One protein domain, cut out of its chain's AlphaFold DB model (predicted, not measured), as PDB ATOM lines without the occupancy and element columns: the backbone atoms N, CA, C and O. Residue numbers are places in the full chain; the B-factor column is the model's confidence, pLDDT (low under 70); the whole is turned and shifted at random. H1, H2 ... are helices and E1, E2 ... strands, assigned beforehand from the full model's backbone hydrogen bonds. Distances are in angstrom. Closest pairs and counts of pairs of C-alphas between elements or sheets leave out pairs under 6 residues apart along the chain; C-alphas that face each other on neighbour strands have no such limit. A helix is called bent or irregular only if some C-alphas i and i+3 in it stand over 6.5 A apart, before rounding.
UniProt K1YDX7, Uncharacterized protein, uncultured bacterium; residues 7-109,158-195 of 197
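What this domain is: This is residues 7 to 109 and 158 to 195 of the 197 residues of an uncharacterized protein of uncultured bacterium (UniProt K1YDX7). A long helical hairpin, H1 and H2, packs on one face of a strongly twisted four-stranded sheet, over its strands E7 and E6 and not over E2, and a second strongly twisted sheet, E3 E4 E5, sits beside the first, its strand E3 coming near E2 and E1. A long stretch without named elements, residues 60 to 88, joins the two sheets. The printed part has 141 residues with two named helices and then seven named strands; the first sheet, E2 E1 E7 E6, is mixed and the second, E3 E4 E5, is antiparallel. The class is mixed, helices and strands, and the whole is compact, with a radius of gyration of the C-alphas of 14.8 A and spans of 42 by 39 by 30 A.

How they stand to each other: Start at H1, residues 7 to 29, and go on to H2, residues 32 to 44: they form a hairpin and touch, the closest C-alphas being those of Ser 20 and Ile 38, 5.5 A apart, at a shallow tilt of 24 degrees, opposite ways. Every O i to N i+4 pair of H1 is within hydrogen-bond range, in H2 7 of 9; H2 is irregular, with C-alphas 33 and 36 7.3 A apart. Next come E1, residues 48 to 53, and E2, residues 56 to 59, an antiparallel hairpin with N 51 and O 58 at 2.9 A. E7, residues 188 to 195, is parallel to E1, with N 49 and O 191 at 2.8 A, and antiparallel to E6, residues 174 to 185, with N 178 and O 192 at 2.8 A. Both helices are on the same face of this sheet, two layers, helices on one face, and run along its strands over E7 and E6, at heights of 8.9 A for H1 and 10.1 A for H2. In the second sheet E4, residues 100 to 106, is the inner strand: look for N 92 of E3, residues 89 to 94, and O 102 at 2.9 A, and for N 103 and O 165 of E5, residues 161 to 168, at 2.9 A. The closest C-alphas of E2 and E3 are those of Ile 59 and Cys 89, 6.0 A apart.

Where its parts are: Find C-alpha 7 at (240.687, 273.748, 322.873); from there H1 runs 34.0 A to C-alpha 29 at (239.353, 285.842, 291.152). H2 spans 19.6 A, E4 19.4 A and E5 19.6 A, E5 bending by 61 degrees at residue 164. E6 spans 26.4 A and bends by 90 degrees at residue 182; E7 runs 23.4 A to C-alpha 195 at (229.356, 275.426, 295.268).

The domain as a whole: The C-alphas farthest apart are those of Gly 30 and Pro 109, 43.9 A. Residues 110 to 157 are not printed, and C-alphas 109 and 158 are 9.7 A apart across that cut. The link from E2 to E3 is long. The mean pLDDT of the printed part is 74.9, and 37 residues are under 70, among them residues 59 to 87.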
ATOM      1  N   GLU A   7     240.864 272.353 323.297       78.56
ATOM      2  CA  GLU A   7     240.687 273.748 322.873       78.56
ATOM      3  C   GLU A   7     241.673 274.150 321.761       78.56
ATOM      4  O   GLU A   7     241.300 274.814 320.793       78.56
ATOM      5  N   GLU A   8     242.918 273.677 321.854       81.00
ATOM      6  CA  GLU A   8     243.943 273.887 320.829       81.00
ATOM      7  C   GLU A   8     243.583 273.192 319.503       81.00
ATOM      8  O   GLU A   8     243.805 273.747 318.428       81.00
ATOM      9  N   GLY A   9     242.969 272.004 319.557       77.75
ATOM     10  CA  GLY A   9     242.449 271.314 318.373       77.75
ATOM     11  C   GLY A   9     241.328 272.103 317.694       77.75
ATOM     12  O   GLY A   9     241.384 272.348 316.488       77.75
ATOM     13  N   LEU A  10     240.361 272.592 318.479       77.88
ATOM     14  CA  LEU A  10     239.272 273.444 317.988       77.88
ATOM     15  C   LEU A  10     239.797 274.733 317.346       77.88
ATOM     16  O   LEU A  10     239.315 275.146 316.290       77.88
ATOM     17  N   LYS A  11     240.808 275.360 317.955       83.12
ATOM     18  CA  LYS A  11     241.453 276.561 317.414       83.12
ATOM     19  C   LYS A  11     242.121 276.289 316.064       83.12
ATOM     20  O   LYS A  11     241.942 277.076 315.137       83.12
ATOM     21  N   LYS A  12     242.844 275.174 315.926       82.81
ATOM     22  CA  LYS A  12     243.475 274.775 314.656       82.81
ATOM     23  C   LYS A  12     242.449 274.550 313.550       82.81
ATOM     24  O   LYS A  12     242.653 275.014 312.431       82.81
ATOM     25  N   TRP A  13     241.328 273.903 313.863       82.81
ATOM     26  CA  TRP A  13     240.247 273.723 312.894       82.81
ATOM     27  C   TRP A  13     239.624 275.052 312.472       82.81
ATOM     28  O   TRP A  13     239.432 275.277 311.281       82.81
ATOM     29  N   LEU A  14     239.379 275.972 313.406       85.44
ATOM     30  CA  LEU A  14     238.861 277.296 313.062       85.44
ATOM     31  C   LEU A  14     239.795 278.046 312.096       85.44
ATOM     32  O   LEU A  14     239.336 278.564 311.079       85.44
ATOM     33  N   LEU A  15     241.101 278.048 312.376       87.88
ATOM     34  CA  LEU A  15     242.102 278.686 311.515       87.88
ATOM     35  C   LEU A  15     242.156 278.047 310.117       87.88
ATOM     36  O   LEU A  15     242.250 278.758 309.121       87.88
ATOM     37  N   SER A  16     242.037 276.719 310.030       87.19
ATOM     38  CA  SER A  16     241.975 275.994 308.753       87.19
ATOM     39  C   SER A  16     240.747 276.382 307.912       87.19
ATOM     40  O   SER A  16     240.887 276.579 306.702       87.19
ATOM     41  N   MET A  17     239.568 276.576 308.520       88.88
ATOM     42  CA  MET A  17     238.393 277.072 307.781       88.88
ATOM     43  C   MET A  17     238.584 278.495 307.278       88.88
ATOM     44  O   MET A  17     238.234 278.792 306.139       88.88
ATOM     45  N   GLN A  18     239.145 279.373 308.108       91.75
ATOM     46  CA  GLN A  18     239.392 280.764 307.729       91.75
ATOM     47  C   GLN A  18     240.387 280.859 306.569       91.75
ATOM     48  O   GLN A  18     240.131 281.588 305.615       91.75
ATOM     49  N   ALA A  19     241.464 280.068 306.601       92.44
ATOM     50  CA  ALA A  19     242.403 279.968 305.488       92.44
ATOM     51  C   ALA A  19     241.715 279.461 304.211       92.44
ATOM     52  O   ALA A  19     241.875 280.056 303.147       92.44
ATOM     53  N   SER A  20     240.888 278.415 304.323       92.56
ATOM     54  CA  SER A  20     240.126 277.876 303.187       92.56
ATOM     55  C   SER A  20     239.169 278.920 302.599       92.56
ATOM     56  O   SER A  20     239.038 279.009 301.382       92.56
ATOM     57  N   ARG A  21     238.537 279.755 303.438       94.75
ATOM     58  CA  ARG A  21     237.676 280.861 302.988       94.75
ATOM     59  C   ARG A  21     238.455 281.895 302.181       94.75
ATOM     60  O   ARG A  21     238.020 282.260 301.097       94.75
ATOM     61  N   THR A  22     239.610 282.330 302.677       92.88
ATOM     62  CA  THR A  22     240.468 283.275 301.947       92.88
ATOM     63  C   THR A  22     240.943 282.689 300.616       92.88
ATOM     64  O   THR A  22     240.953 283.384 299.605       92.88
ATOM     65  N   LEU A  23     241.284 281.399 300.577       92.00
ATOM     66  CA  LEU A  23     241.638 280.728 299.325       92.00
ATOM     67  C   LEU A  23     240.447 280.630 298.360       92.00
ATOM     68  O   LEU A  23     240.635 280.813 297.163       92.00
ATOM     69  N   ALA A  24     239.226 280.405 298.856       93.19
ATOM     70  CA  ALA A  24     238.009 280.413 298.038       93.19
ATOM     71  C   ALA A  24     237.762 281.781 297.382       93.19
ATOM     72  O   ALA A  24     237.444 281.851 296.194       93.19
ATOM     73  N   GLU A  25     237.971 282.870 298.127       92.38
ATOM     74  CA  GLU A  25     237.899 284.237 297.598       92.38
ATOM     75  C   GLU A  25     238.909 284.435 296.457       92.38
ATOM     76  O   GLU A  25     238.531 284.889 295.378       92.38
ATOM     77  N   LEU A  26     240.163 284.009 296.643       88.38
ATOM     78  CA  LEU A  26     241.198 284.076 295.604       88.38
ATOM     79  C   LEU A  26     240.867 283.202 294.382       88.38
ATOM     80  O   LEU A  26     241.010 283.649 293.241       88.38
ATOM     81  N   ALA A  27     240.365 281.984 294.591       88.31
ATOM     82  CA  ALA A  27     239.976 281.070 293.517       88.31
ATOM     83  C   ALA A  27     238.843 281.632 292.640       88.31
ATOM     84  O   ALA A  27     238.810 281.395 291.430       88.31
ATOM     85  N   ASN A  28     237.939 282.430 293.212       88.88
ATOM     86  CA  ASN A  28     236.911 283.144 292.448       88.88
ATOM     87  C   ASN A  28     237.468 284.313 291.625       88.88
ATOM     88  O   ASN A  28     236.817 284.739 290.676       88.88
ATOM     89  N   THR A  29     238.678 284.790 291.929       86.06
ATOM     90  CA  THR A  29     239.353 285.842 291.152       86.06
ATOM     91  C   THR A  29     240.282 285.321 290.051       86.06
ATOM     92  O   THR A  29     240.777 286.120 289.259       86.06
ATOM     93  N   GLY A  30     240.493 284.002 289.950       80.38
ATOM     94  CA  GLY A  30     241.274 283.399 288.858       80.38
ATOM     95  C   GLY A  30     242.012 282.107 289.212       80.38
ATOM     96  O   GLY A  30     242.336 281.333 288.316       80.38
ATOM     97  N   GLU A  31     242.223 281.815 290.498       85.69
ATOM     98  CA  GLU A  31     243.028 280.666 290.946       85.69
ATOM     99  C   GLU A  31     242.221 279.360 291.044       85.69
ATOM    100  O   GLU A  31     242.141 278.713 292.089       85.69
ATOM    101  N   LYS A  32     241.589 278.953 289.937       80.38
ATOM    102  CA  LYS A  32     240.702 277.772 289.897       80.38
ATOM    103  C   LYS A  32     241.405 276.446 290.181       80.38
ATOM    104  O   LYS A  32     240.756 275.504 290.622       80.38
ATOM    105  N   HIS A  33     242.721 276.384 289.991       84.44
ATOM    106  CA  HIS A  33     243.521 275.193 290.272       84.44
ATOM    107  C   HIS A  33     243.549 274.818 291.767       84.44
ATOM    108  O   HIS A  33     243.860 273.680 292.095       84.44
ATOM    109  N   LEU A  34     243.192 275.746 292.665       85.38
ATOM    110  CA  LEU A  34     243.122 275.512 294.112       85.38
ATOM    111  C   LEU A  34     241.793 274.888 294.562       85.38
ATOM    112  O   LEU A  34     241.657 274.504 295.723       85.38
ATOM    113  N   LEU A  35     240.794 274.815 293.676       87.31
ATOM    114  CA  LEU A  35     239.440 274.388 294.027       87.31
ATOM    115  C   LEU A  35     239.398 273.002 294.703       87.31
ATOM    116  O   LEU A  35     238.732 272.898 295.737       87.31
ATOM    117  N   PRO A  36     240.121 271.969 294.218       84.88
ATOM    118  CA  PRO A  36     240.121 270.663 294.870       84.88
ATOM    119  C   PRO A  36     240.647 270.704 296.306       84.88
ATOM    120  O   PRO A  36     240.009 270.168 297.212       84.88
ATOM    121  N   ASP A  37     241.752 271.413 296.538       83.62
ATOM    122  CA  ASP A  37     242.372 271.517 297.861       83.62
ATOM    123  C   ASP A  37     241.496 272.295 298.851       83.62
ATOM    124  O   ASP A  37     241.379 271.919 300.021       83.62
ATOM    125  N   ILE A  38     240.830 273.357 298.384       88.56
ATOM    126  CA  ILE A  38     239.907 274.155 299.202       88.56
ATOM    127  C   ILE A  38     238.709 273.306 299.628       88.56
ATOM    128  O   ILE A  38     238.359 273.280 300.814       88.56
ATOM    129  N   VAL A  39     238.087 272.599 298.678       87.25
ATOM    130  CA  VAL A  39     236.942 271.722 298.949       87.25
ATOM    131  C   VAL A  39     237.351 270.598 299.894       87.25
ATOM    132  O   VAL A  39     236.657 270.359 300.883       87.25
ATOM    133  N   LEU A  40     238.493 269.951 299.652       82.06
ATOM    134  CA  LEU A  40     239.005 268.888 300.510       82.06
ATOM    135  C   LEU A  40     239.221 269.380 301.946       82.06
ATOM    136  O   LEU A  40     238.723 268.765 302.891       82.06
ATOM    137  N   SER A  41     239.928 270.500 302.111       82.19
ATOM    138  CA  SER A  41     240.212 271.104 303.417       82.19
ATOM    139  C   SER A  41     238.922 271.456 304.166       82.19
ATOM    140  O   SER A  41     238.773 271.124 305.347       82.19
ATOM    141  N   ALA A  42     237.946 272.057 303.477       85.00
ATOM    142  CA  ALA A  42     236.647 272.384 304.059       85.00
ATOM    143  C   ALA A  42     235.883 271.123 304.491       85.00
ATOM    144  O   ALA A  42     235.413 271.043 305.630       85.00
ATOM    145  N   LEU A  43     235.801 270.112 303.617       79.88
ATOM    146  CA  LEU A  43     235.129 268.848 303.915       79.88
ATOM    147  C   LEU A  43     235.772 268.130 305.101       79.88
ATOM    148  O   LEU A  43     235.052 267.531 305.889       79.88
ATOM    149  N   GLN A  44     237.090 268.223 305.292       75.19
ATOM    150  CA  GLN A  44     237.797 267.616 306.425       75.19
ATOM    151  C   GLN A  44     237.575 268.337 307.762       75.19
ATOM    152  O   GLN A  44     237.890 267.778 308.819       75.19
ATOM    153  N   ASN A  45     237.000 269.539 307.765       77.31
ATOM    154  CA  ASN A  45     236.990 270.402 308.938       77.31
ATOM    155  C   ASN A  45     235.731 270.271 309.817       77.31
ATOM    156  O   ASN A  45     234.631 270.567 309.356       77.31
ATOM    157  N   PRO A  46     235.822 269.869 311.102       75.00
ATOM    158  CA  PRO A  46     234.666 269.550 311.970       75.00
ATOM    159  C   PRO A  46     233.708 270.706 312.265       75.00
ATOM    160  O   PRO A  46     232.608 270.457 312.764       75.00
ATOM    161  N   LEU A  47     234.090 271.941 311.946       79.50
ATOM    162  CA  LEU A  47     233.235 273.117 312.092       79.50
ATOM    163  C   LEU A  47     232.368 273.395 310.849       79.50
ATOM    164  O   LEU A  47     231.493 274.258 310.916       79.50
ATOM    165  N   LEU A  48     232.557 272.657 309.747       82.94
ATOM    166  CA  LEU A  48     231.654 272.666 308.593       82.94
ATOM    167  C   LEU A  48     230.307 272.011 308.953       82.94
ATOM    168  O   LEU A  48     230.278 270.902 309.494       82.94
ATOM    169  N   ARG A  49     229.196 272.685 308.642       79.75
ATOM    170  CA  ARG A  49     227.827 272.258 308.974       79.75
ATOM    171  C   ARG A  49     227.052 271.781 307.771       79.75
ATOM    172  O   ARG A  49     226.425 270.722 307.841       79.75
ATOM    173  N   THR A  50     227.076 272.549 306.689       84.44
ATOM    174  CA  THR A  50     226.340 272.202 305.474       84.44
ATOM    175  C   THR A  50     227.169 272.446 304.225       84.44
ATOM    176  O   THR A  50     228.102 273.249 304.223       84.44
ATOM    177  N   VAL A  51     226.839 271.690 303.182       85.56
ATOM    178  CA  VAL A  51     227.349 271.865 301.827       85.56
ATOM    179  C   VAL A  51     226.149 272.158 300.941       85.56
ATOM    180  O   VAL A  51     225.227 271.351 300.888       85.56
ATOM    181  N   THR A  52     226.146 273.291 300.259       89.69
ATOM    182  CA  THR A  52     225.112 273.657 299.290       89.69
ATOM    183  C   THR A  52     225.683 273.513 297.889       89.69
ATOM    184  O   THR A  52     226.708 274.119 297.590       89.69
ATOM    185  N   ILE A  53     225.029 272.725 297.040       89.56
ATOM    186  CA  ILE A  53     225.416 272.511 295.641       89.56
ATOM    187  C   ILE A  53     224.257 272.983 294.769       89.56
ATOM    188  O   ILE A  53     223.161 272.440 294.885       89.56
ATOM    189  N   ASN A  54     224.480 273.992 293.920       89.44
ATOM    190  CA  ASN A  54     223.453 274.561 293.032       89.44
ATOM    191  C   ASN A  54     222.123 274.832 293.765       89.44
ATOM    192  O   ASN A  54     221.072 274.324 293.384       89.44
ATOM    193  N   GLU A  55     222.200 275.593 294.863       87.38
ATOM    194  CA  GLU A  55     221.075 275.967 295.744       87.38
ATOM    195  C   GLU A  55     220.462 274.824 296.577       87.38
ATOM    196  O   GLU A  55     219.645 275.076 297.466       87.38
ATOM    197  N   VAL A  56     220.890 273.574 296.380       86.19
ATOM    198  CA  VAL A  56     220.425 272.426 297.165       86.19
ATOM    199  C   VAL A  56     221.325 272.220 298.376       86.19
ATOM    200  O   VAL A  56     222.518 271.952 298.252       86.19
ATOM    201  N   GLN A  57     220.749 272.336 299.573       82.06
ATOM    202  CA  GLN A  57     221.480 272.150 300.823       82.06
ATOM    203  C   GLN A  57     221.577 270.670 301.206       82.06
ATOM    204  O   GLN A  57     220.577 269.961 301.326       82.06
ATOM    205  N   HIS A  58     222.793 270.234 301.504       76.25
ATOM    206  CA  HIS A  58     223.119 268.914 302.017       76.25
ATOM    207  C   HIS A  58     223.758 269.045 303.406       76.25
ATOM    208  O   HIS A  58     224.627 269.888 303.649       76.25
ATOM    209  N   ILE A  59     223.321 268.216 304.355       65.00
ATOM    210  CA  ILE A  59     223.892 268.197 305.707       65.00
ATOM    211  C   ILE A  59     225.280 267.555 305.625       65.00
ATOM    212  O   ILE A  59     225.423 266.455 305.094       65.00
ATOM    213  N   ALA A  60     226.310 268.224 306.152       55.50
ATOM    214  CA  ALA A  60     227.677 267.707 306.163       55.50
ATOM    215  C   ALA A  60     227.817 266.631 307.257       55.50
ATOM    216  O   ALA A  60     228.392 266.860 308.320       55.50
ATOM    217  N   GLY A  61     227.202 265.469 307.035       46.97
ATOM    218  CA  GLY A  61     227.145 264.392 308.019       46.97
ATOM    219  C   GLY A  61     228.391 263.511 308.084       46.97
ATOM    220  O   GLY A  61     228.697 263.001 309.156       46.97
ATOM    221  N   VAL A  62     229.120 263.308 306.982       48.94
ATOM    222  CA  VAL A  62     230.121 262.225 306.881       48.94
ATOM    223  C   VAL A  62     231.187 262.571 305.856       48.94
ATOM    224  O   VAL A  62     230.863 263.103 304.798       48.94
ATOM    225  N   ARG A  63     232.446 262.254 306.173       53.03
ATOM    226  CA  ARG A  63     233.642 262.622 305.406       53.03
ATOM    227  C   ARG A  63     234.338 261.362 304.943       53.03
ATOM    228  O   ARG A  63     234.984 260.693 305.741       53.03
ATOM    229  N   ALA A  64     234.214 261.055 303.663       44.72
ATOM    230  CA  ALA A  64     234.999 259.999 303.051       44.72
ATOM    231  C   ALA A  64     235.849 260.587 301.922       44.72
ATOM    232  O   ALA A  64     235.387 261.429 301.154       44.72
ATOM    233  N   TYR A  65     237.096 260.133 301.852       50.94
ATOM    234  CA  TYR A  65     238.015 260.341 300.738       50.94
ATOM    235  C   TYR A  65     238.243 258.979 300.082       50.94
ATOM    236  O   TYR A  65     238.476 257.996 300.790       50.94
ATOM    237  N   VAL A  66     238.208 258.921 298.753       48.56
ATOM    238  CA  VAL A  66     238.610 257.729 297.995       48.56
ATOM    239  C   VAL A  66     239.558 258.168 296.883       48.56
ATOM    240  O   VAL A  66     239.167 258.941 296.012       48.56
ATOM    241  N   GLY A  67     240.805 257.694 296.934       47.47
ATOM    242  CA  GLY A  67     241.795 257.862 295.866       47.47
ATOM    243  C   GLY A  67     241.929 256.599 295.005       47.47
ATOM    244  O   GLY A  67     241.563 255.506 295.444       47.47
ATOM    245  N   GLU A  68     242.497 256.738 293.803       41.72
ATOM    246  CA  GLU A  68     242.636 255.668 292.793       41.72
ATOM    247  C   GLU A  68     243.428 254.429 293.266       41.72
ATOM    248  O   GLU A  68     243.237 253.331 292.753       41.72
ATOM    249  N   SER A  69     244.293 254.567 294.277       39.78
ATOM    250  CA  SER A  69     245.184 253.507 294.781       39.78
ATOM    251  C   SER A  69     244.622 252.693 295.955       39.78
ATOM    252  O   SER A  69     245.364 251.982 296.633       39.78
ATOM    253  N   GLY A  70     243.318 252.785 296.239       36.19
ATOM    254  CA  GLY A  70     242.690 252.012 297.318       36.19
ATOM    255  C   GLY A  70     243.123 252.436 298.727       36.19
ATOM    256  O   GLY A  70     242.834 251.737 299.700       36.19
ATOM    257  N   CYS A  71     243.787 253.589 298.871       32.12
ATOM    258  CA  CYS A  71     244.066 254.169 300.178       32.12
ATOM    259  C   CYS A  71     242.772 254.754 300.766       32.12
ATOM    260  O   CYS A  71     242.480 255.943 300.647       32.12
ATOM    261  N   MET A  72     241.987 253.894 301.416       38.72
ATOM    262  CA  MET A  72     240.989 254.312 302.394       38.72
ATOM    263  C   MET A  72     241.723 254.715 303.675       38.72
ATOM    264  O   MET A  72     241.999 253.880 304.538       38.72
ATOM    265  N   SER A  73     242.067 255.993 303.822       34.34
ATOM    266  CA  SER A  73     242.502 256.481 305.131       34.34
ATOM    267  C   SER A  73     241.285 256.753 306.009       34.34
ATOM    268  O   SER A  73     240.451 257.600 305.705       34.34
ATOM    269  N   LYS A  74     241.222 255.930 307.063       34.84
ATOM    270  CA  LYS A  74     240.289 255.850 308.192       34.84
ATOM    271  C   LYS A  74     239.291 256.998 308.296       34.84
ATOM    272  O   LYS A  74     239.652 258.123 308.636       34.84
ATOM    273  N   PHE A  75     238.026 256.613 308.135       37.38
ATOM    274  CA  PHE A  75     236.898 257.147 308.883       37.38
ATOM    275  C   PHE A  75     237.397 257.742 310.205       37.38
ATOM    276  O   PHE A  75     237.906 257.027 311.071       37.38
ATOM    277  N   ALA A  76     237.260 259.055 310.377       32.91
ATOM    278  CA  ALA A  76     236.937 259.494 311.717       32.91
ATOM    279  C   ALA A  76     235.571 258.861 311.952       32.91
ATOM    280  O   ALA A  76     234.615 259.325 311.338       32.91
ATOM    281  N   ASP A  77     235.518 257.756 312.708       37.56
ATOM    282  CA  ASP A  77     234.275 257.185 313.219       37.56
ATOM    283  C   ASP A  77     233.442 258.363 313.700       37.56
ATOM    284  O   ASP A  77     233.725 258.931 314.757       37.56
ATOM    285  N   ASN A  78     232.483 258.821 312.897       41.94
ATOM    286  CA  ASN A  78     231.602 259.855 313.365       41.94
ATOM    287  C   ASN A  78     230.615 259.095 314.244       41.94
ATOM    288  O   ASN A  78     229.810 258.326 313.723       41.94
ATOM    289  N   PRO A  79     230.620 259.269 315.574       37.91
ATOM    290  CA  PRO A  79     229.625 258.618 316.419       37.91
ATOM    291  C   PRO A  79     228.183 259.023 316.043       37.91
ATOM    292  O   PRO A  79     227.235 258.404 316.527       37.91
ATOM    293  N   LEU A  80     228.012 260.040 315.182       38.25
ATOM    294  CA  LEU A  80     226.745 260.422 314.562       38.25
ATOM    295  C   LEU A  80     226.386 259.590 313.319       38.25
ATOM    296  O   LEU A  80     225.197 259.460 313.049       38.25
ATOM    297  N   GLU A  81     227.339 258.982 312.600       47.16
ATOM    298  CA  GLU A  81     227.057 258.049 311.489       47.16
ATOM    299  C   GLU A  81     226.227 256.878 311.986       47.16
ATOM    300  O   GLU A  81     225.122 256.655 311.503       47.16
ATOM    301  N   ASN A  82     226.671 256.253 313.077       45.25
ATOM    302  CA  ASN A  82     225.979 255.151 313.759       45.25
ATOM    303  C   ASN A  82     224.556 255.498 314.242       45.25
ATOM    304  O   ASN A  82     223.812 254.608 314.651       45.25
ATOM    305  N   LYS A  83     224.174 256.782 314.227       48.91
ATOM    306  CA  LYS A  83     222.847 257.283 314.613       48.91
ATOM    307  C   LYS A  83     222.187 258.128 313.525       48.91
ATOM    308  O   LYS A  83     221.213 258.818 313.818       48.91
ATOM    309  N   THR A  84     222.715 258.120 312.303       57.44
ATOM    310  CA  THR A  84     222.208 258.962 311.221       57.44
ATOM    311  C   THR A  84     220.839 258.443 310.780       57.44
ATOM    312  O   THR A  84     220.742 257.282 310.375       57.44
ATOM    313  N   PRO A  85     219.772 259.262 310.865       59.00
ATOM    314  CA  PRO A  85     218.448 258.856 310.412       59.00
ATOM    315  C   PRO A  85     218.427 258.436 308.938       59.00
ATOM    316  O   PRO A  85     219.243 258.887 308.126       59.00
ATOM    317  N   GLU A  86     217.464 257.591 308.582       66.62
ATOM    318  CA  GLU A  86     217.145 257.311 307.184       66.62
ATOM    319  C   GLU A  86     216.788 258.617 306.455       66.62
ATOM    320  O   GLU A  86     216.168 259.523 307.015       66.62
ATOM    321  N   GLY A  87     217.222 258.736 305.204       67.75
ATOM    322  CA  GLY A  87     216.974 259.895 304.357       67.75
ATOM    323  C   GLY A  87     217.995 261.025 304.476       67.75
ATOM    324  O   GLY A  87     217.954 261.923 303.635       67.75
ATOM    325  N   MET A  88     218.914 260.975 305.445       73.44
ATOM    326  CA  MET A  88     220.019 261.933 305.569       73.44
ATOM    327  C   MET A  88     221.028 261.791 304.430       73.44
ATOM    328  O   MET A  88     221.222 260.698 303.901       73.44
ATOM    329  N   CYS A  89     221.705 262.888 304.093       74.06
ATOM    330  CA  CYS A  89     222.725 262.909 303.047       74.06
ATOM    331  C   CYS A  89     224.137 263.047 303.620       74.06
ATOM    332  O   CYS A  89     224.333 263.595 304.708       74.06
ATOM    333  N   ARG A  90     225.118 262.594 302.844       75.00
ATOM    334  CA  ARG A  90     226.535 262.901 303.021       75.00
ATOM    335  C   ARG A  90     227.167 263.342 301.712       75.00
ATOM    336  O   ARG A  90     226.640 263.054 300.642       75.00
ATOM    337  N   VAL A  91     228.310 264.010 301.823       77.81
ATOM    338  CA  VAL A  91     229.095 264.486 300.685       77.81
ATOM    339  C   VAL A  91     230.508 263.937 300.814       77.81
ATOM    340  O   VAL A  91     231.132 264.079 301.865       77.81
ATOM    341  N   ARG A  92     231.014 263.313 299.753       77.44
ATOM    342  CA  ARG A  92     232.392 262.822 299.669       77.44
ATOM    343  C   ARG A  92     233.095 263.379 298.443       77.44
ATOM    344  O   ARG A  92     232.447 263.726 297.460       77.44
ATOM    345  N   MET A  93     234.419 263.419 298.509       78.62
ATOM    346  CA  MET A  93     235.271 263.808 297.391       78.62
ATOM    347  C   MET A  93     236.028 262.579 296.891       78.62
ATOM    348  O   MET A  93     236.571 261.805 297.688       78.62
ATOM    349  N   GLN A  94     236.021 262.378 295.580       77.50
ATOM    350  CA  GLN A  94     236.730 261.305 294.899       77.50
ATOM    351  C   GLN A  94     237.775 261.913 293.971       77.50
ATOM    352  O   GLN A  94     237.446 262.769 293.157       77.50
ATOM    353  N   PHE A  95     239.018 261.457 294.101       73.19
ATOM    354  CA  PHE A  95     240.131 261.966 293.302       73.19
ATOM    355  C   PHE A  95     240.391 261.072 292.099       73.19
ATOM    356  O   PHE A  95     240.270 259.847 292.198       73.19
ATOM    357  N   GLY A  96     240.767 261.694 290.988       71.81
ATOM    358  CA  GLY A  96     241.096 261.019 289.738       71.81
ATOM    359  C   GLY A  96     241.351 262.028 288.626       71.81
ATOM    360  O   GLY A  96     241.717 263.167 288.888       71.81
ATOM    361  N   VAL A  97     241.131 261.632 287.373       66.44
ATOM    362  CA  VAL A  97     241.328 262.529 286.216       66.44
ATOM    363  C   VAL A  97     240.427 263.776 286.267       66.44
ATOM    364  O   VAL A  97     240.835 264.832 285.792       66.44
ATOM    365  N   ASP A  98     239.238 263.667 286.865       73.06
ATOM    366  CA  ASP A  98     238.178 264.685 286.805       73.06
ATOM    367  C   ASP A  98     237.670 265.165 288.186       73.06
ATOM    368  O   ASP A  98     236.579 265.727 288.232       73.06
ATOM    369  N   ASP A  99     238.419 264.926 289.280       82.50
ATOM    370  CA  ASP A  99     238.088 265.199 290.701       82.50
ATOM    371  C   ASP A  99     236.612 265.544 291.006       82.50
ATOM    372  O   ASP A  99     236.106 266.633 290.717       82.50
ATOM    373  N   GLU A 100     235.911 264.632 291.673       85.56
ATOM    374  CA  GLU A 100     234.451 264.640 291.735       85.56
ATOM    375  C   GLU A 100     233.921 264.802 293.164       85.56
ATOM    376  O   GLU A 100     234.432 264.215 294.123       85.56
ATOM    377  N   ILE A 101     232.826 265.552 293.297       86.62
ATOM    378  CA  ILE A 101     231.991 265.572 294.498       86.62
ATOM    379  C   ILE A 101     230.809 264.643 294.293       86.62
ATOM    380  O   ILE A 101     230.093 264.732 293.295       86.62
ATOM    381  N   ILE A 102     230.575 263.783 295.277       84.88
ATOM    382  CA  ILE A 102     229.512 262.786 295.245       84.88
ATOM    383  C   ILE A 102     228.625 262.973 296.471       84.88
ATOM    384  O   ILE A 102     229.108 263.003 297.608       84.88
ATOM    385  N   VAL A 103     227.323 263.102 296.226       84.62
ATOM    386  CA  VAL A 103     226.296 263.167 297.262       84.62
ATOM    387  C   VAL A 103     225.650 261.800 297.374       84.62
ATOM    388  O   VAL A 103     225.193 261.221 296.387       84.62
ATOM    389  N   GLU A 104     225.573 261.294 298.594       80.44
ATOM    390  CA  GLU A 104     224.968 260.001 298.884       80.44
ATOM    391  C   GLU A 104     223.863 260.173 299.915       80.44
ATOM    392  O   GLU A 104     223.986 260.969 300.848       80.44
ATOM    393  N   ARG A 105     222.784 259.410 299.766       78.88
ATOM    394  CA  ARG A 105     221.651 259.400 300.690       78.88
ATOM    395  C   ARG A 105     221.592 258.075 301.426       78.88
ATOM    396  O   ARG A 105     221.735 257.024 300.809       78.88
ATOM    397  N   ASN A 106     221.347 258.133 302.727       74.31
ATOM    398  CA  ASN A 106     221.083 256.954 303.532       74.31
ATOM    399  C   ASN A 106     219.688 256.418 303.180       74.31
ATOM    400  O   ASN A 106     218.695 257.086 303.479       74.31
ATOM    401  N   VAL A 107     219.596 255.254 302.536       72.56
ATOM    402  CA  VAL A 107     218.321 254.632 302.127       72.56
ATOM    403  C   VAL A 107     217.911 253.454 303.009       72.56
ATOM    404  O   VAL A 107     217.034 252.679 302.635       72.56
ATOM    405  N   GLY A 108     218.525 253.293 304.183       60.81
ATOM    406  CA  GLY A 108     218.116 252.234 305.093       60.81
ATOM    407  C   GLY A 108     218.607 252.393 306.527       60.81
ATOM    408  O   GLY A 108     219.485 253.205 306.829       60.81
ATOM    409  N   PRO A 109     218.042 251.602 307.450       53.56
ATOM    410  CA  PRO A 109     218.566 251.504 308.801       53.56
ATOM    411  C   PRO A 109     219.978 250.907 308.779       53.56
ATOM    412  O   PRO A 109     220.303 250.084 307.922       53.56
ATOM    413  N   ASN A 158     227.441 248.188 305.517       45.97
ATOM    414  CA  ASN A 158     227.051 249.271 304.628       45.97
ATOM    415  C   ASN A 158     225.737 249.873 305.139       45.97
ATOM    416  O   ASN A 158     224.679 249.249 305.066       45.97
ATOM    417  N   PHE A 159     225.797 251.093 305.669       51.94
ATOM    418  CA  PHE A 159     224.695 252.002 305.425       51.94
ATOM    419  C   PHE A 159     224.419 251.878 303.932       51.94
ATOM    420  O   PHE A 159     225.368 251.924 303.137       51.94
ATOM    421  N   ASP A 160     223.166 251.653 303.560       62.84
ATOM    422  CA  ASP A 160     222.780 251.668 302.159       62.84
ATOM    423  C   ASP A 160     222.878 253.141 301.708       62.84
ATOM    424  O   ASP A 160     221.896 253.869 301.624       62.84
ATOM    425  N   TRP A 161     224.104 253.639 301.541       71.75
ATOM    426  CA  TRP A 161     224.404 254.938 300.972       71.75
ATOM    427  C   TRP A 161     224.277 254.767 299.475       71.75
ATOM    428  O   TRP A 161     225.075 254.080 298.841       71.75
ATOM    429  N   THR A 162     223.237 255.363 298.921       78.69
ATOM    430  CA  THR A 162     223.033 255.377 297.479       78.69
ATOM    431  C   THR A 162     223.510 256.716 296.951       78.69
ATOM    432  O   THR A 162     223.094 257.758 297.461       78.69
ATOM    433  N   GLU A 163     224.388 256.691 295.950       85.38
ATOM    434  CA  GLU A 163     224.746 257.884 295.185       85.38
ATOM    435  C   GLU A 163     223.477 258.492 294.585       85.38
ATOM    436  O   GLU A 163     222.722 257.820 293.883       85.38
ATOM    437  N   VAL A 164     223.223 259.757 294.909       87.00
ATOM    438  CA  VAL A 164     222.077 260.516 294.391       87.00
ATOM    439  C   VAL A 164     222.509 261.605 293.421       87.00
ATOM    440  O   VAL A 164     221.720 261.990 292.563       87.00
ATOM    441  N   SER A 165     223.747 262.090 293.528       88.88
ATOM    442  CA  SER A 165     224.329 262.992 292.541       88.88
ATOM    443  C   SER A 165     225.855 262.928 292.524       88.88
ATOM    444  O   SER A 165     226.497 262.543 293.506       88.88
ATOM    445  N   ARG A 166     226.420 263.333 291.386       90.62
ATOM    446  CA  ARG A 166     227.853 263.432 291.114       90.62
ATOM    447  C   ARG A 166     228.110 264.687 290.295       90.62
ATOM    448  O   ARG A 166     227.361 264.970 289.362       90.62
ATOM    449  N   HIS A 167     229.155 265.417 290.658       91.06
ATOM    450  CA  HIS A 167     229.523 266.692 290.054       91.06
ATOM    451  C   HIS A 167     231.033 266.746 289.868       91.06
ATOM    452  O   HIS A 167     231.770 266.423 290.805       91.06
ATOM    453  N   LYS A 168     231.501 267.185 288.698       91.25
ATOM    454  CA  LYS A 168     232.935 267.433 288.505       91.25
ATOM    455  C   LYS A 168     233.289 268.768 289.132       91.25
ATOM    456  O   LYS A 168     232.572 269.748 288.942       91.25
ATOM    457  N   LEU A 169     234.417 268.860 289.828       88.62
ATOM    458  CA  LEU A 169     234.817 270.134 290.432       88.62
ATOM    459  C   LEU A 169     235.029 271.238 289.400       88.62
ATOM    460  O   LEU A 169     234.715 272.396 289.665       88.62
ATOM    461  N   SER A 170     235.481 270.875 288.200       87.94
ATOM    462  CA  SER A 170     235.639 271.798 287.074       87.94
ATOM    463  C   SER A 170     234.333 272.462 286.618       87.94
ATOM    464  O   SER A 170     234.383 273.442 285.880       87.94
ATOM    465  N   GLU A 171     233.168 271.937 287.011       90.38
ATOM    466  CA  GLU A 171     231.856 272.496 286.660       90.38
ATOM    467  C   GLU A 171     231.449 273.666 287.562       90.38
ATOM    468  O   GLU A 171     230.516 274.393 287.221       90.38
ATOM    469  N   PHE A 172     232.114 273.872 288.701       90.94
ATOM    470  CA  PHE A 172     231.778 274.961 289.614       90.94
ATOM    471  C   PHE A 172     232.506 276.252 289.235       90.94
ATOM    472  O   PHE A 172     233.738 276.330 289.202       90.94
ATOM    473  N   LYS A 173     231.727 277.306 288.983       87.75
ATOM    474  CA  LYS A 173     232.230 278.654 288.698       87.75
ATOM    475  C   LYS A 173     232.454 279.470 289.957       87.75
ATOM    476  O   LYS A 173     233.299 280.363 289.936       87.75
ATOM    477  N   GLU A 174     231.771 279.150 291.047       90.88
ATOM    478  CA  GLU A 174     231.884 279.873 292.308       90.88
ATOM    479  C   GLU A 174     231.994 278.901 293.483       90.88
ATOM    480  O   GLU A 174     231.269 277.908 293.569       90.88
ATOM    481  N   ILE A 175     232.908 279.215 294.400       93.00
ATOM    482  CA  ILE A 175     233.042 278.554 295.699       93.00
ATOM    483  C   ILE A 175     232.993 279.598 296.808       93.00
ATOM    484  O   ILE A 175     233.702 280.600 296.760       93.00
ATOM    485  N   ALA A 176     232.183 279.370 297.835       94.25
ATOM    486  CA  ALA A 176     232.139 280.241 299.001       94.25
ATOM    487  C   ALA A 176     232.141 279.434 300.296       94.25
ATOM    488  O   ALA A 176     231.524 278.376 300.393       94.25
ATOM    489  N   ILE A 177     232.819 279.963 301.312       93.88
ATOM    490  CA  ILE A 177     232.795 279.431 302.674       93.88
ATOM    491  C   ILE A 177     232.225 280.518 303.579       93.88
ATOM    492  O   ILE A 177     232.862 281.544 303.817       93.88
ATOM    493  N   VAL A 178     231.012 280.303 304.079       93.44
ATOM    494  CA  VAL A 178     230.247 281.306 304.827       93.44
ATOM    495  C   VAL A 178     230.267 280.973 306.310       93.44
ATOM    496  O   VAL A 178     229.935 279.865 306.717       93.44
ATOM    497  N   GLU A 179     230.645 281.942 307.137       91.69
ATOM    498  CA  GLU A 179     230.647 281.804 308.594       91.69
ATOM    499  C   GLU A 179     229.238 282.026 309.170       91.69
ATOM    500  O   GLU A 179     228.566 283.011 308.861       91.69
ATOM    501  N   ARG A 180     228.785 281.130 310.052       85.38
ATOM    502  CA  ARG A 180     227.479 281.210 310.713       85.38
ATOM    503  C   ARG A 180     227.618 281.841 312.092       85.38
ATOM    504  O   ARG A 180     227.936 281.174 313.071       85.38
ATOM    505  N   ALA A 181     227.266 283.119 312.196       75.94
ATOM    506  CA  ALA A 181     227.353 283.875 313.450       75.94
ATOM    507  C   ALA A 181     226.530 283.281 314.620       75.94
ATOM    508  O   ALA A 181     226.873 283.475 315.787       75.94
ATOM    509  N   ARG A 182     225.422 282.585 314.321       75.38
ATOM    510  CA  ARG A 182     224.442 282.111 315.320       75.38
ATOM    511  C   ARG A 182     224.533 280.623 315.657       75.38
ATOM    512  O   ARG A 182     223.911 280.206 316.627       75.38
ATOM    513  N   ASP A 183     225.280 279.839 314.887       70.31
ATOM    514  CA  ASP A 183     225.414 278.397 315.105       70.31
ATOM    515  C   ASP A 183     226.823 278.097 315.613       70.31
ATOM    516  O   ASP A 183     227.817 278.379 314.935       70.31
ATOM    517  N   LYS A 184     226.902 277.578 316.842       71.19
ATOM    518  CA  LYS A 184     228.164 277.319 317.529       71.19
ATOM    519  C   LYS A 184     228.303 275.844 317.859       71.19
ATOM    520  O   LYS A 184     227.405 275.247 318.446       71.19
ATOM    521  N   ARG A 185     229.475 275.290 317.558       67.38
ATOM    522  CA  ARG A 185     229.903 273.958 317.991       67.38
ATOM    523  C   ARG A 185     231.057 274.142 318.967       67.38
ATOM    524  O   ARG A 185     232.022 274.826 318.640       67.38
ATOM    525  N   ASP A 186     230.908 273.625 320.184       68.31
ATOM    526  CA  ASP A 186     231.908 273.757 321.256       68.31
ATOM    527  C   ASP A 186     232.313 275.226 321.521       68.31
ATOM    528  O   ASP A 186     233.476 275.574 321.719       68.31
ATOM    529  N   GLY A 187     231.333 276.136 321.443       72.88
ATOM    530  CA  GLY A 187     231.530 277.578 321.629       72.88
ATOM    531  C   GLY A 187     232.210 278.311 320.463       72.88
ATOM    532  O   GLY A 187     232.365 279.532 320.536       72.88
ATOM    533  N   LYS A 188     232.583 277.615 319.381       78.75
ATOM    534  CA  LYS A 188     233.204 278.194 318.179       78.75
ATOM    535  C   LYS A 188     232.195 278.345 317.044       78.75
ATOM    536  O   LYS A 188     231.233 277.587 316.961       78.75
ATOM    537  N   LEU A 189     232.420 279.339 316.186       84.00
ATOM    538  CA  LEU A 189     231.603 279.577 314.995       84.00
ATOM    539  C   LEU A 189     231.721 278.407 314.019       84.00
ATOM    540  O   LEU A 189     232.757 277.745 313.938       84.00
ATOM    541  N   THR A 190     230.638 278.166 313.297       85.25
ATOM    542  CA  THR A 190     230.546 277.112 312.289       85.25
ATOM    543  C   THR A 190     230.477 277.700 310.887       85.25
ATOM    544  O   THR A 190     230.315 278.908 310.726       85.25
ATOM    545  N   PHE A 191     230.625 276.856 309.869       88.88
ATOM    546  CA  PHE A 191     230.742 277.289 308.480       88.88
ATOM    547  C   PHE A 191     229.843 276.476 307.553       88.88
ATOM    548  O   PHE A 191     229.588 275.301 307.814       88.88
ATOM    549  N   ASP A 192     229.429 277.084 306.450       90.19
ATOM    550  CA  ASP A 192     228.793 276.424 305.313       90.19
ATOM    551  C   ASP A 192     229.705 276.526 304.083       90.19
ATOM    552  O   ASP A 192     230.364 277.547 303.885       90.19
ATOM    553  N   LEU A 193     229.745 275.475 303.265       91.50
ATOM    554  CA  LEU A 193     230.411 275.453 301.961       91.50
ATOM    555  C   LEU A 193     229.341 275.576 300.876       91.50
ATOM    556  O   LEU A 193     228.357 274.847 300.908       91.50
ATOM    557  N   ILE A 194     229.528 276.471 299.914       93.19
ATOM    558  CA  ILE A 194     228.607 276.694 298.797       93.19
ATOM    559  C   ILE A 194     229.385 276.512 297.498       93.19
ATOM    560  O   ILE A 194     230.468 277.080 297.343       93.19
ATOM    561  N   LEU A 195     228.824 275.722 296.590       92.19
ATOM    562  CA  LEU A 195     229.356 275.426 295.268       92.19
ATOM    563  C   LEU A 195     228.274 275.714 294.225       92.19
ATOM    564  O   LEU A 195     227.178 275.146 294.294       92.19
TER     565      LEU A 195